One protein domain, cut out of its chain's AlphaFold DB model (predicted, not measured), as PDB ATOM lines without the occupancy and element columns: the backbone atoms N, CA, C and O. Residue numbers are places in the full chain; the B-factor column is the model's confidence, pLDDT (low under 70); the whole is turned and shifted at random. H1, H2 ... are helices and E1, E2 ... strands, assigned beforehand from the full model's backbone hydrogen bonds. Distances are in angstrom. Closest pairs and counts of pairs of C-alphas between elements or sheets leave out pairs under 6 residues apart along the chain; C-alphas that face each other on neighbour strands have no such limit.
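Overview. This is residues 8 to 114 of the 115 residues of an uncharacterized protein of Chromatiales bacterium (UniProt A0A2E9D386). A small, rounded cluster of crossed helices is built round the short helix H5, with H2 and H4 on opposite sides of it, H3 packed across it and H1 near it. A hairpin of two short strands, E1 and E2, lies by the beginning of H5 towards one end of the domain, and a long loop, residues 19 to 39, makes the other end. The printed part has 107 residues with five named helices and two named strands, in the order H1, H2, H3, H4, E1, E2, H5; the sheet, E1 - E2, is antiparallel and the class is mostly helix. The whole is compact, with a radius of gyration of the C-alphas of 13.0 A and spans of 37 by 32 by 24 A.

Arrangement. H1, residues 8 to 18, touches residues 73 to 77 of H4, residues 73 to 90; the closest C-alphas are those of Phe 18 and Val 73, 5.6 A apart, at a steep tilt of 41 degrees, opposite ways. H1 is near H5, residues 103 to 112. H2, residues 40 to 53, touches H5 at a steep tilt of 54 degrees, opposite ways, with the C-alphas of Gly 47 and Ala 110 closest at 4.1 A. H3, residues 58 to 65, touches H5, with the C-alphas of Ala 65 and Ala 104 closest at 4.0 A; their tilt of 38 degrees is only just steep. H3 and H4 only just touch, with 3 pairs of C-alphas within 8 A, the closest those of Ala 65 and Phe 80 at 5.9 A. H4 touches H5 with residues 80 to 87 alone, the C-alphas of Arg 84 and Ala 104 being closest at 5.3 A. H2 and H4 are apart, as are H1 and H3. E1, residues 93 to 96, and E2, residues 99 to 102, form an antiparallel hairpin; N 94 and O 101, and N 101 and O 94, are both 2.8 A apart, within hydrogen-bond range. In H1, H2, H3, H4 and H5 every O i to N i+4 pair is within hydrogen-bond range.

Along the chain. H1 begins at C-alpha 8, (157.231, 115.680, 130.367), and is 15.6 A long. H2 measures 20.2 A, H3 10.4 A, and H4, the longest helix, 25.5 A. E1 is 9.8 A and E2 9.9 A long. H5 is 14.5 A long and ends at C-alpha 112, (148.094, 105.122, 139.283).

Size, cuts and confidence. The two C-alphas farthest apart are those of Asp 30 and Ser 90, 37.0 A. The printed part has no cut. The link from H1 to H2, 21 residues, is long. The mean pLDDT of the printed part is 70.2; residues 8 to 43, 69 to 75 and 114 are under 70.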
ATOM      1  N   ARG A   8     158.296 115.328 131.309       56.03
ATOM      2  CA  ARG A   8     157.231 115.680 130.367       56.03
ATOM      3  C   ARG A   8     156.141 114.603 130.258       56.03
ATOM      4  O   ARG A   8     154.973 114.959 130.182       56.03
ATOM      5  N   GLU A   9     156.497 113.323 130.309       58.69
ATOM      6  CA  GLU A   9     155.575 112.175 130.331       58.69
ATOM      7  C   GLU A   9     154.789 112.080 131.634       58.69
ATOM      8  O   GLU A   9     153.598 111.785 131.602       58.69
ATOM      9  N   LEU A  10     155.405 112.430 132.769       63.38
ATOM     10  CA  LEU A  10     154.696 112.531 134.047       63.38
ATOM     11  C   LEU A  10     153.618 113.635 134.003       63.38
ATOM     12  O   LEU A  10     152.485 113.419 134.423       63.38
ATOM     13  N   PHE A  11     153.939 114.805 133.437       58.91
ATOM     14  CA  PHE A  11     152.979 115.904 133.233       58.91
ATOM     15  C   PHE A  11     151.851 115.559 132.260       58.91
ATOM     16  O   PHE A  11     150.700 115.937 132.466       58.91
ATOM     17  N   VAL A  12     152.182 114.825 131.207       55.53
ATOM     18  CA  VAL A  12     151.232 114.244 130.258       55.53
ATOM     19  C   VAL A  12     150.267 113.285 130.955       55.53
ATOM     20  O   VAL A  12     149.061 113.329 130.716       55.53
ATOM     21  N   LEU A  13     150.786 112.456 131.859       61.62
ATOM     22  CA  LEU A  13     149.997 111.520 132.643       61.62
ATOM     23  C   LEU A  13     149.041 112.251 133.595       61.62
ATOM     24  O   LEU A  13     147.862 111.922 133.657       61.62
ATOM     25  N   ILE A  14     149.527 113.302 134.265       60.09
ATOM     26  CA  ILE A  14     148.725 114.223 135.083       60.09
ATOM     27  C   ILE A  14     147.583 114.835 134.252       60.09
ATOM     28  O   ILE A  14     146.442 114.880 134.706       60.09
ATOM     29  N   ALA A  15     147.858 115.270 133.020       52.62
ATOM     30  CA  ALA A  15     146.832 115.819 132.135       52.62
ATOM     31  C   ALA A  15     145.787 114.764 131.716       52.62
ATOM     32  O   ALA A  15     144.598 115.078 131.660       52.62
ATOM     33  N   ALA A  16     146.204 113.517 131.475       53.38
ATOM     34  CA  ALA A  16     145.320 112.428 131.057       53.38
ATOM     35  C   ALA A  16     144.440 111.870 132.194       53.38
ATOM     36  O   ALA A  16     143.286 111.522 131.959       53.38
ATOM     37  N   LEU A  17     144.957 111.801 133.424       54.50
ATOM     38  CA  LEU A  17     144.235 111.265 134.589       54.50
ATOM     39  C   LEU A  17     143.189 112.240 135.133       54.50
ATOM     40  O   LEU A  17     142.146 111.815 135.622       54.50
ATOM     41  N   PHE A  18     143.466 113.541 135.041       53.34
ATOM     42  CA  PHE A  18     142.565 114.571 135.542       53.34
ATOM     43  C   PHE A  18     141.647 115.113 134.444       53.34
ATOM     44  O   PHE A  18     140.504 115.422 134.739       53.34
ATOM     45  N   GLY A  19     142.062 115.156 133.174       43.09
ATOM     46  CA  GLY A  19     141.260 115.715 132.076       43.09
ATOM     47  C   GLY A  19     139.929 115.003 131.778       43.09
ATOM     48  O   GLY A  19     139.052 115.608 131.165       43.09
ATOM     49  N   SER A  20     139.732 113.762 132.231       41.28
ATOM     50  CA  SER A  20     138.482 113.019 132.038       41.28
ATOM     51  C   SER A  20     137.918 112.522 133.365       41.28
ATOM     52  O   SER A  20     138.461 111.609 133.974       41.28
ATOM     53  N   ALA A  21     136.787 113.081 133.792       41.03
ATOM     54  CA  ALA A  21     135.939 112.453 134.795       41.03
ATOM     55  C   ALA A  21     135.479 111.070 134.280       41.03
ATOM     56  O   ALA A  21     134.625 110.992 133.401       41.03
ATOM     57  N   GLY A  22     136.071 109.982 134.779       38.69
ATOM     58  CA  GLY A  22     135.736 108.606 134.385       38.69
ATOM     59  C   GLY A  22     136.913 107.636 134.542       38.69
ATOM     60  O   GLY A  22     138.036 108.099 134.723       38.69
ATOM     61  N   PRO A  23     136.669 106.308 134.523       38.81
ATOM     62  CA  PRO A  23     137.612 105.288 134.971       38.81
ATOM     63  C   PRO A  23     138.967 105.444 134.281       38.81
ATOM     64  O   PRO A  23     139.106 105.443 133.058       38.81
ATOM     65  N   VAL A  24     139.938 105.636 135.160       50.06
ATOM     66  CA  VAL A  24     141.348 105.914 134.957       50.06
ATOM     67  C   VAL A  24     141.930 104.994 133.873       50.06
ATOM     68  O   VAL A  24     141.967 103.787 134.075       50.06
ATOM     69  N   ALA A  25     142.374 105.576 132.748       42.47
ATOM     70  CA  ALA A  25     143.271 105.025 131.704       42.47
ATOM     71  C   ALA A  25     142.739 104.962 130.257       42.47
ATOM     72  O   ALA A  25     143.557 104.828 129.348       42.47
ATOM     73  N   SER A  26     141.440 105.107 129.977       38.62
ATOM     74  CA  SER A  26     140.951 104.828 128.607       38.62
ATOM     75  C   SER A  26     141.199 105.918 127.549       38.62
ATOM     76  O   SER A  26     141.100 105.614 126.367       38.62
ATOM     77  N   SER A  27     141.551 107.159 127.910       41.66
ATOM     78  CA  SER A  27     141.707 108.272 126.942       41.66
ATOM     79  C   SER A  27     143.160 108.669 126.635       41.66
ATOM     80  O   SER A  27     143.416 109.425 125.698       41.66
ATOM     81  N   ALA A  28     144.138 108.140 127.379       42.28
ATOM     82  CA  ALA A  28     145.560 108.417 127.139       42.28
ATOM     83  C   ALA A  28     146.095 107.727 125.866       42.28
ATOM     84  O   ALA A  28     147.147 108.102 125.349       42.28
ATOM     85  N   ALA A  29     145.372 106.723 125.357       40.56
ATOM     86  CA  ALA A  29     145.776 105.934 124.199       40.56
ATOM     87  C   ALA A  29     145.562 106.651 122.853       40.56
ATOM     88  O   ALA A  29     146.401 106.516 121.966       40.56
ATOM     89  N   ASP A  30     144.515 107.473 122.718       40.94
ATOM     90  CA  ASP A  30     144.161 108.131 121.445       40.94
ATOM     91  C   ASP A  30     144.957 109.413 121.149       40.94
ATOM     92  O   ASP A  30     144.891 109.971 120.056       40.94
ATOM     93  N   THR A  31     145.744 109.895 122.107       43.94
ATOM     94  CA  THR A  31     146.475 111.172 122.006       43.94
ATOM     95  C   THR A  31     147.940 111.012 121.592       43.94
ATOM     96  O   THR A  31     148.678 111.995 121.549       43.94
ATOM     97  N   GLY A  32     148.397 109.787 121.307       40.84
ATOM     98  CA  GLY A  32     149.812 109.506 121.028       40.84
ATOM     99  C   GLY A  32     150.728 109.665 122.251       40.84
ATOM    100  O   GLY A  32     151.941 109.558 122.130       40.84
ATOM    101  N   LEU A  33     150.168 109.882 123.446       43.09
ATOM    102  CA  LEU A  33     150.912 110.072 124.696       43.09
ATOM    103  C   LEU A  33     151.623 108.789 125.173       43.09
ATOM    104  O   LEU A  33     152.680 108.862 125.799       43.09
ATOM    105  N   LEU A  34     151.096 107.614 124.813       47.12
ATOM    106  CA  LEU A  34     151.691 106.306 125.122       47.12
ATOM    107  C   LEU A  34     153.047 106.053 124.449       47.12
ATOM    108  O   LEU A  34     153.808 105.227 124.947       47.12
ATOM    109  N   SER A  35     153.384 106.740 123.350       46.00
ATOM    110  CA  SER A  35     154.686 106.534 122.695       46.00
ATOM    111  C   SER A  35     155.852 107.066 123.526       46.00
ATOM    112  O   SER A  35     156.981 106.617 123.341       46.00
ATOM    113  N   SER A  36     155.580 108.007 124.434       43.38
ATOM    114  CA  SER A  36     156.589 108.598 125.310       43.38
ATOM    115  C   SER A  36     156.633 107.915 126.678       43.38
ATOM    116  O   SER A  36     157.720 107.689 127.175       43.38
ATOM    117  N   ILE A  37     155.495 107.483 127.243       50.00
ATOM    118  CA  ILE A  37     155.372 106.894 128.602       50.00
ATOM    119  C   ILE A  37     156.250 105.633 128.815       50.00
ATOM    120  O   ILE A  37     156.386 105.118 129.927       50.00
ATOM    121  N   GLY A  38     156.836 105.073 127.752       54.06
ATOM    122  CA  GLY A  38     157.134 103.652 127.735       54.06
ATOM    123  C   GLY A  38     155.830 102.882 127.949       54.06
ATOM    124  O   GLY A  38     154.740 103.440 128.062       54.06
ATOM    125  N   THR A  39     155.891 101.568 127.961       56.50
ATOM    126  CA  THR A  39     154.695 100.756 128.202       56.50
ATOM    127  C   THR A  39     154.008 101.165 129.519       56.50
ATOM    128  O   THR A  39     154.689 101.498 130.486       56.50
ATOM    129  N   LEU A  40     152.668 101.113 129.596       60.78
ATOM    130  CA  LEU A  40     151.874 101.303 130.834       60.78
ATOM    131  C   LEU A  40     152.435 100.515 132.039       60.78
ATOM    132  O   LEU A  40     152.275 100.914 133.192       60.78
ATOM    133  N   ASP A  41     153.138  99.418 131.768       65.50
ATOM    134  CA  ASP A  41     153.883  98.627 132.744       65.50
ATOM    135  C   ASP A  41     155.001  99.401 133.458       65.50
ATOM    136  O   ASP A  41     155.209  99.188 134.651       65.50
ATOM    137  N   ASN A  42     155.688 100.333 132.791       66.88
ATOM    138  CA  ASN A  42     156.700 101.187 133.420       66.88
ATOM    139  C   ASN A  42     156.068 102.119 134.448       66.88
ATOM    140  O   ASN A  42     156.606 102.293 135.540       66.88
ATOM    141  N   LEU A  43     154.897 102.670 134.125       66.88
ATOM    142  CA  LEU A  43     154.137 103.488 135.056       66.88
ATOM    143  C   LEU A  43     153.682 102.674 136.267       66.88
ATOM    144  O   LEU A  43     153.845 103.111 137.403       66.88
ATOM    145  N   ARG A  44     153.135 101.479 136.031       71.25
ATOM    146  CA  ARG A  44     152.722 100.574 137.110       71.25
ATOM    147  C   ARG A  44     153.899 100.197 137.993       71.25
ATOM    148  O   ARG A  44     153.760 100.228 139.209       71.25
ATOM    149  N   ARG A  45     155.053  99.894 137.397       76.12
ATOM    150  CA  ARG A  45     156.291  99.588 138.116       76.12
ATOM    151  C   ARG A  45     156.749 100.769 138.972       76.12
ATOM    152  O   ARG A  45     156.916 100.591 140.173       76.12
ATOM    153  N   LEU A  46     156.880 101.963 138.391       74.94
ATOM    154  CA  LEU A  46     157.263 103.175 139.125       74.94
ATOM    155  C   LEU A  46     156.263 103.505 140.233       74.94
ATOM    156  O   LEU A  46     156.666 103.819 141.351       74.94
ATOM    157  N   GLY A  47     154.965 103.379 139.962       79.94
ATOM    158  CA  GLY A  47     153.921 103.564 140.962       79.94
ATOM    159  C   GLY A  47     153.985 102.528 142.085       79.94
ATOM    160  O   GLY A  47     153.792 102.882 143.246       79.94
ATOM    161  N   HIS A  48     154.341 101.274 141.790       83.62
ATOM    162  CA  HIS A  48     154.586 100.248 142.808       83.62
ATOM    163  C   HIS A  48     155.802 100.585 143.678       83.62
ATOM    164  O   HIS A  48     155.713 100.519 144.906       83.62
ATOM    165  N   SER A  49     156.907 101.012 143.062       85.44
ATOM    166  CA  SER A  49     158.107 101.474 143.770       85.44
ATOM    167  C   SER A  49     157.794 102.685 144.658       85.44
ATOM    168  O   SER A  49     158.180 102.722 145.827       85.44
ATOM    169  N   CYS A  50     156.990 103.622 144.156       85.19
ATOM    170  CA  CYS A  50     156.466 104.744 144.927       85.19
ATOM    171  C   CYS A  50     155.601 104.310 146.108       85.19
ATOM    172  O   CYS A  50     155.748 104.842 147.204       85.19
ATOM    173  N   ARG A  51     154.740 103.309 145.927       85.44
ATOM    174  CA  ARG A  51     153.876 102.782 146.990       85.44
ATOM    175  C   ARG A  51     154.659 102.079 148.097       85.44
ATOM    176  O   ARG A  51     154.268 102.154 149.257       85.44
ATOM    177  N   SER A  52     155.773 101.431 147.759       86.00
ATOM    178  CA  SER A  52     156.678 100.863 148.764       86.00
ATOM    179  C   SER A  52     157.319 101.938 149.645       86.00
ATOM    180  O   SER A  52     157.631 101.660 150.801       86.00
ATOM    181  N   LEU A  53     157.545 103.138 149.107       84.50
ATOM    182  CA  LEU A  53     158.153 104.262 149.826       84.50
ATOM    183  C   LEU A  53     157.117 105.162 150.509       84.50
ATOM    184  O   LEU A  53     157.418 105.785 151.524       84.50
ATOM    185  N   LEU A  54     155.893 105.187 149.983       86.75
ATOM    186  CA  LEU A  54     154.725 105.857 150.545       86.75
ATOM    187  C   LEU A  54     153.645 104.812 150.884       86.75
ATOM    188  O   LEU A  54     152.632 104.731 150.180       86.75
ATOM    189  N   PRO A  55     153.840 103.994 151.940       81.94
ATOM    190  CA  PRO A  55     152.864 102.998 152.367       81.94
ATOM    191  C   PRO A  55     151.658 103.696 153.006       81.94
ATOM    192  O   PRO A  55     151.561 103.857 154.221       81.94
ATOM    193  N   ALA A  56     150.753 104.159 152.154       84.69
ATOM    194  CA  ALA A  56     149.602 104.966 152.508       84.69
ATOM    195  C   ALA A  56     148.353 104.457 151.773       84.69
ATOM    196  O   ALA A  56     148.436 103.884 150.680       84.69
ATOM    197  N   ASP A  57     147.186 104.644 152.390       86.94
ATOM    198  CA  ASP A  57     145.908 104.360 151.740       86.94
ATOM    199  C   ASP A  57     145.603 105.376 150.622       86.94
ATOM    200  O   ASP A  57     146.292 106.384 150.453       86.94
ATOM    201  N   THR A  58     144.573 105.101 149.817       82.50
ATOM    202  CA  THR A  58     144.197 105.944 148.672       82.50
ATOM    203  C   THR A  58     143.903 107.386 149.070       82.50
ATOM    204  O   THR A  58     144.342 108.299 148.377       82.50
ATOM    205  N   ASN A  59     143.210 107.602 150.188       83.31
ATOM    206  CA  ASN A  59     142.859 108.946 150.646       83.31
ATOM    207  C   ASN A  59     144.122 109.712 151.030       83.31
ATOM    208  O   ASN A  59     144.314 110.861 150.637       83.31
ATOM    209  N   LYS A  60     145.042 109.048 151.729       87.06
ATOM    210  CA  LYS A  60     146.296 109.654 152.138       87.06
ATOM    211  C   LYS A  60     147.217 109.936 150.953       87.06
ATOM    212  O   LYS A  60     147.872 110.972 150.928       87.06
ATOM    213  N   LEU A  61     147.248 109.061 149.951       85.00
ATOM    214  CA  LEU A  61     147.976 109.308 148.706       85.00
ATOM    215  C   LEU A  61     147.371 110.476 147.909       85.00
ATOM    216  O   LEU A  61     148.117 111.275 147.346       85.00
ATOM    217  N   GLN A  62     146.043 110.626 147.908       83.56
ATOM    218  CA  GLN A  62     145.375 111.803 147.342       83.56
ATOM    219  C   GLN A  62     145.783 113.081 148.081       83.56
ATOM    220  O   GLN A  62     146.214 114.032 147.432       83.56
ATOM    221  N   GLU A  63     145.762 113.086 149.416       86.56
ATOM    222  CA  GLU A  63     146.229 114.226 150.219       86.56
ATOM    223  C   GLU A  63     147.694 114.586 149.932       86.56
ATOM    224  O   GLU A  63     148.035 115.761 149.781       86.56
ATOM    225  N   LEU A  64     148.577 113.584 149.850       88.50
ATOM    226  CA  LEU A  64     150.001 113.784 149.564       88.50
ATOM    227  C   LEU A  64     150.225 114.360 148.162       88.50
ATOM    228  O   LEU A  64     151.072 115.235 147.995       88.50
ATOM    229  N   ALA A  65     149.424 113.942 147.179       84.50
ATOM    230  CA  ALA A  65     149.403 114.533 145.844       84.50
ATOM    231  C   ALA A  65     148.741 115.928 145.803       84.50
ATOM    232  O   ALA A  65     148.814 116.617 144.787       84.50
ATOM    233  N   GLY A  66     148.130 116.381 146.902       83.06
ATOM    234  CA  GLY A  66     147.435 117.667 146.983       83.06
ATOM    235  C   GLY A  66     146.018 117.642 146.408       83.06
ATOM    236  O   GLY A  66     145.483 118.697 146.072       83.06
ATOM    237  N   PHE A  67     145.415 116.459 146.278       81.50
ATOM    238  CA  PHE A  67     144.038 116.287 145.830       81.50
ATOM    239  C   PHE A  67     143.050 116.283 146.989       81.50
ATOM    240  O   PHE A  67     143.353 115.880 148.109       81.50
ATOM    241  N   ASP A  68     141.842 116.732 146.669       75.38
ATOM    242  CA  ASP A  68     140.716 116.853 147.583       75.38
ATOM    243  C   ASP A  68     139.479 116.302 146.864       75.38
ATOM    244  O   ASP A  68     139.067 116.816 145.812       75.38
ATOM    245  N   ALA A  69     138.952 115.195 147.389       62.41
ATOM    246  CA  ALA A  69     137.847 114.459 146.796       62.41
ATOM    247  C   ALA A  69     136.587 115.339 146.790       62.41
ATOM    248  O   ALA A  69     135.994 115.618 147.826       62.41
ATOM    249  N   GLY A  70     136.180 115.789 145.602       61.12
ATOM    250  CA  GLY A  70     135.015 116.664 145.416       61.12
ATOM    251  C   GLY A  70     135.315 117.978 144.699       61.12
ATOM    252  O   GLY A  70     134.387 118.711 144.359       61.12
ATOM    253  N   ARG A  71     136.586 118.286 144.407       67.62
ATOM    254  CA  ARG A  71     136.940 119.465 143.604       67.62
ATOM    255  C   ARG A  71     136.912 119.185 142.109       67.62
ATOM    256  O   ARG A  71     137.257 118.094 141.657       67.62
ATOM    257  N   ALA A  72     136.575 120.218 141.340       64.88
ATOM    258  CA  ALA A  72     136.697 120.188 139.891       64.88
ATOM    259  C   ALA A  72     138.149 119.902 139.465       64.88
ATOM    260  O   ALA A  72     139.109 120.360 140.087       64.88
ATOM    261  N   VAL A  73     138.293 119.158 138.375       62.75
ATOM    262  CA  VAL A  73     139.558 118.699 137.781       62.75
ATOM    263  C   VAL A  73     140.618 119.796 137.659       62.75
ATOM    264  O   VAL A  73     141.768 119.621 138.055       62.75
ATOM    265  N   ASN A  74     140.228 120.955 137.132       61.16
ATOM    266  CA  ASN A  74     141.121 122.092 136.926       61.16
ATOM    267  C   ASN A  74     141.659 122.653 138.252       61.16
ATOM    268  O   ASN A  74     142.794 123.121 138.317       61.16
ATOM    269  N   VAL A  75     140.862 122.568 139.318       69.31
ATOM    270  CA  VAL A  75     141.260 122.972 140.671       69.31
ATOM    271  C   VAL A  75     142.215 121.943 141.279       69.31
ATOM    272  O   VAL A  75     143.174 122.330 141.944       69.31
ATOM    273  N   GLN A  76     142.009 120.653 141.008       70.31
ATOM    274  CA  GLN A  76     142.914 119.587 141.451       70.31
ATOM    275  C   GLN A  76     144.292 119.682 140.784       70.31
ATOM    276  O   GLN A  76     145.308 119.542 141.462       70.31
ATOM    277  N   LEU A  77     144.352 120.019 139.491       70.62
ATOM    278  CA  LEU A  77     145.621 120.231 138.789       70.62
ATOM    279  C   LEU A  77     146.426 121.397 139.385       70.62
ATOM    280  O   LEU A  77     147.626 121.269 139.631       70.62
ATOM    281  N   ALA A  78     145.768 122.529 139.643       72.44
ATOM    282  CA  ALA A  78     146.412 123.684 140.265       72.44
ATOM    283  C   ALA A  78     146.909 123.367 141.688       72.44
ATOM    284  O   ALA A  78     148.012 123.774 142.067       72.44
ATOM    285  N   ALA A  79     146.126 122.605 142.460       79.44
ATOM    286  CA  ALA A  79     146.505 122.154 143.795       79.44
ATOM    287  C   ALA A  79     147.728 121.223 143.759       79.44
ATOM    288  O   ALA A  79     148.675 121.447 144.511       79.44
ATOM    289  N   PHE A  80     147.771 120.266 142.826       81.06
ATOM    290  CA  PHE A  80     148.931 119.398 142.616       81.06
ATOM    291  C   PHE A  80     150.196 120.188 142.269       81.06
ATOM    292  O   PHE A  80     151.233 119.983 142.897       81.06
ATOM    293  N   ILE A  81     150.126 121.119 141.308       78.88
ATOM    294  CA  ILE A  81     151.288 121.940 140.920       78.88
ATOM    295  C   ILE A  81     151.811 122.710 142.136       78.88
ATOM    296  O   ILE A  81     153.010 122.686 142.417       78.88
ATOM    297  N   THR A  82     150.904 123.328 142.893       83.06
ATOM    298  CA  THR A  82     151.240 124.077 144.110       83.06
ATOM    299  C   THR A  82     151.906 123.178 145.152       83.06
ATOM    300  O   THR A  82     152.948 123.525 145.708       83.06
ATOM    301  N   LYS A  83     151.330 121.999 145.400       88.00
ATOM    302  CA  LYS A  83     151.820 121.029 146.382       88.00
ATOM    303  C   LYS A  83     153.189 120.471 145.993       88.00
ATOM    304  O   LYS A  83     154.099 120.465 146.816       88.00
ATOM    305  N   ARG A  84     153.374 120.109 144.727       85.31
ATOM    306  CA  ARG A  84     154.655 119.683 144.157       85.31
ATOM    307  C   ARG A  84     155.743 120.744 144.320       85.31
ATOM    308  O   ARG A  84     156.864 120.421 144.703       85.31
ATOM    309  N   GLU A  85     155.442 122.004 144.006       83.38
ATOM    310  CA  GLU A  85     156.402 123.093 144.202       83.38
ATOM    311  C   GLU A  85     156.760 123.274 145.679       83.38
ATOM    312  O   GLU A  85     157.931 123.472 146.004       83.38
ATOM    313  N   ALA A  86     155.774 123.184 146.572       87.19
ATOM    314  CA  ALA A  86     155.998 123.258 148.010       87.19
ATOM    315  C   ALA A  86     156.876 122.101 148.513       87.19
ATOM    316  O   ALA A  86     157.800 122.330 149.295       87.19
ATOM    317  N   ASP A  87     156.648 120.878 148.034       88.88
ATOM    318  CA  ASP A  87     157.472 119.712 148.360       88.88
ATOM    319  C   ASP A  87     158.915 119.907 147.885       88.88
ATOM    320  O   ASP A  87     159.853 119.678 148.648       88.88
ATOM    321  N   PHE A  88     159.109 120.446 146.678       82.06
ATOM    322  CA  PHE A  88     160.449 120.751 146.179       82.06
ATOM    323  C   PHE A  88     161.160 121.805 147.032       82.06
ATOM    324  O   PHE A  88     162.301 121.606 147.447       82.06
ATOM    325  N   ARG A  89     160.478 122.911 147.351       88.50
ATOM    326  CA  ARG A  89     161.040 123.990 148.182       88.50
ATOM    327  C   ARG A  89     161.330 123.544 149.617       88.50
ATOM    328  O   ARG A  89     162.238 124.082 150.238       88.50
ATOM    329  N   SER A  90     160.571 122.581 150.136       92.25
ATOM    330  CA  SER A  90     160.750 122.029 151.484       92.25
ATOM    331  C   SER A  90     161.705 120.833 151.545       92.25
ATOM    332  O   SER A  90     161.957 120.321 152.632       92.25
ATOM    333  N   GLY A  91     162.251 120.389 150.408       89.38
ATOM    334  CA  GLY A  91     163.179 119.258 150.348       89.38
ATOM    335  C   GLY A  91     162.515 117.885 150.500       89.38
ATOM    336  O   GLY A  91     163.212 116.899 150.723       89.38
ATOM    337  N   LYS A  92     161.188 117.795 150.354       89.88
ATOM    338  CA  LYS A  92     160.422 116.540 150.355       89.88
ATOM    339  C   LYS A  92     160.573 115.810 149.027       89.88
ATOM    340  O   LYS A  92     159.652 115.736 148.210       89.88
ATOM    341  N   ILE A  93     161.784 115.327 148.811       85.56
ATOM    342  CA  ILE A  93     162.223 114.699 147.578       85.56
ATOM    343  C   ILE A  93     162.484 113.214 147.827       85.56
ATOM    344  O   ILE A  93     163.114 112.840 148.813       85.56
ATOM    345  N   LEU A  94     162.017 112.371 146.914       84.19
ATOM    346  CA  LEU A  94     162.179 110.924 146.923       84.19
ATOM    347  C   LEU A  94     163.067 110.510 145.750       84.19
ATOM    348  O   LEU A  94     162.886 110.990 144.631       84.19
ATOM    349  N   LEU A  95     164.014 109.611 146.015       83.19
ATOM    350  CA  LEU A  95     164.893 109.025 145.006       83.19
ATOM    351  C   LEU A  95     164.450 107.596 144.699       83.19
ATOM    352  O   LEU A  95     164.539 106.730 145.568       83.19
ATOM    353  N   ILE A  96     163.964 107.342 143.485       79.88
ATOM    354  CA  ILE A  96     163.308 106.074 143.130       79.88
ATOM    355  C   ILE A  96     163.831 105.599 141.794       79.88
ATOM    356  O   ILE A  96     163.616 106.260 140.795       79.88
ATOM    357  N   GLU A  97     164.524 104.463 141.754       74.50
ATOM    358  CA  GLU A  97     165.073 103.925 140.497       74.50
ATOM    359  C   GLU A  97     165.930 104.955 139.716       74.50
ATOM    360  O   GLU A  97     165.938 104.966 138.490       74.50
ATOM    361  N   GLY A  98     166.632 105.848 140.429       72.56
ATOM    362  CA  GLY A  98     167.433 106.936 139.841       72.56
ATOM    363  C   GLY A  98     166.670 108.241 139.582       72.56
ATOM    364  O   GLY A  98     167.277 109.237 139.195       72.56
ATOM    365  N   TRP A  99     165.365 108.270 139.845       71.25
ATOM    366  CA  TRP A  99     164.499 109.429 139.643       71.25
ATOM    367  C   TRP A  99     164.406 110.306 140.871       71.25
ATOM    368  O   TRP A  99     164.267 109.800 141.978       71.25
ATOM    369  N   VAL A 100     164.377 111.615 140.651       80.12
ATOM    370  CA  VAL A 100     164.102 112.620 141.676       80.12
ATOM    371  C   VAL A 100     162.630 113.013 141.580       80.12
ATOM    372  O   VAL A 100     162.234 113.680 140.625       80.12
ATOM    373  N   PHE A 101     161.835 112.622 142.569       79.69
ATOM    374  CA  PHE A 101     160.415 112.953 142.665       79.69
ATOM    375  C   PHE A 101     160.157 113.913 143.818       79.69
ATOM    376  O   PHE A 101     160.691 113.725 144.906       79.69
ATOM    377  N   ALA A 102     159.278 114.890 143.632       87.19
ATOM    378  CA  ALA A 102     158.578 115.478 144.770       87.19
ATOM    379  C   ALA A 102     157.653 114.427 145.417       87.19
ATOM    380  O   ALA A 102     157.115 113.561 144.721       87.19
ATOM    381  N   GLU A 103     157.416 114.522 146.728       90.12
ATOM    382  CA  GLU A 103     156.471 113.653 147.456       90.12
ATOM    383  C   GLU A 103     155.108 113.565 146.744       90.12
ATOM    384  O   GLU A 103     154.616 112.461 146.501       90.12
ATOM    385  N   ALA A 104     154.564 114.693 146.282       86.62
ATOM    386  CA  ALA A 104     153.334 114.733 145.490       86.62
ATOM    387  C   ALA A 104     153.389 113.962 144.159       86.62
ATOM    388  O   ALA A 104     152.420 113.299 143.791       86.62
ATOM    389  N   GLU A 105     154.505 114.036 143.424       83.06
ATOM    390  CA  GLU A 105     154.675 113.312 142.153       83.06
ATOM    391  C   GLU A 105     154.679 111.799 142.394       83.06
ATOM    392  O   GLU A 105     154.048 111.042 141.654       83.06
ATOM    393  N   CYS A 106     155.342 111.364 143.465       84.94
ATOM    394  CA  CYS A 106     155.402 109.956 143.818       84.94
ATOM    395  C   CYS A 106     154.074 109.429 144.376       84.94
ATOM    396  O   CYS A 106     153.647 108.327 144.026       84.94
ATOM    397  N   ALA A 107     153.372 110.227 145.183       87.25
ATOM    398  CA  ALA A 107     152.039 109.890 145.669       87.25
ATOM    399  C   ALA A 107     151.051 109.696 144.509       87.25
ATOM    400  O   ALA A 107     150.291 108.728 144.492       87.25
ATOM    401  N   LEU A 108     151.122 110.558 143.490       80.81
ATOM    402  CA  LEU A 108     150.330 110.404 142.276       80.81
ATOM    403  C   LEU A 108     150.694 109.129 141.502       80.81
ATOM    404  O   LEU A 108     149.796 108.394 141.090       80.81
ATOM    405  N   ALA A 109     151.981 108.829 141.318       79.56
ATOM    406  CA  ALA A 109     152.396 107.586 140.669       79.56
ATOM    407  C   ALA A 109     151.874 106.351 141.430       79.56
ATOM    408  O   ALA A 109     151.376 105.409 140.812       79.56
ATOM    409  N   ALA A 110     151.905 106.377 142.767       83.94
ATOM    410  CA  ALA A 110     151.353 105.318 143.610       83.94
ATOM    411  C   ALA A 110     149.829 105.158 143.457       83.94
ATOM    412  O   ALA A 110     149.343 104.025 143.456       83.94
ATOM    413  N   LEU A 111     149.078 106.253 143.276       79.56
ATOM    414  CA  LEU A 111     147.644 106.200 142.952       79.56
ATOM    415  C   LEU A 111     147.385 105.500 141.611       79.56
ATOM    416  O   LEU A 111     146.429 104.743 141.490       79.56
ATOM    417  N   CYS A 112     148.250 105.708 140.617       72.94
ATOM    418  CA  CYS A 112     148.094 105.122 139.283       72.94
ATOM    419  C   CYS A 112     148.405 103.619 139.224       72.94
ATOM    420  O   CYS A 112     147.995 102.943 138.285       72.94
ATOM    421  N   ALA A 113     149.155 103.103 140.198       72.88
ATOM    422  CA  ALA A 113     149.482 101.682 140.316       72.88
ATOM    423  C   ALA A 113     148.497 100.907 141.208       72.88
ATOM    424  O   ALA A 113     148.779  99.762 141.577       72.88
ATOM    425  N   GLN A 114     147.372 101.520 141.589       66.56
ATOM    426  CA  GLN A 114     146.291 100.804 142.261       66.56
ATOM    427  C   GLN A 114     145.661  99.778 141.299       66.56
ATOM    428  O   GLN A 114     145.592 100.048 140.098       66.56
TER     429      GLN A 114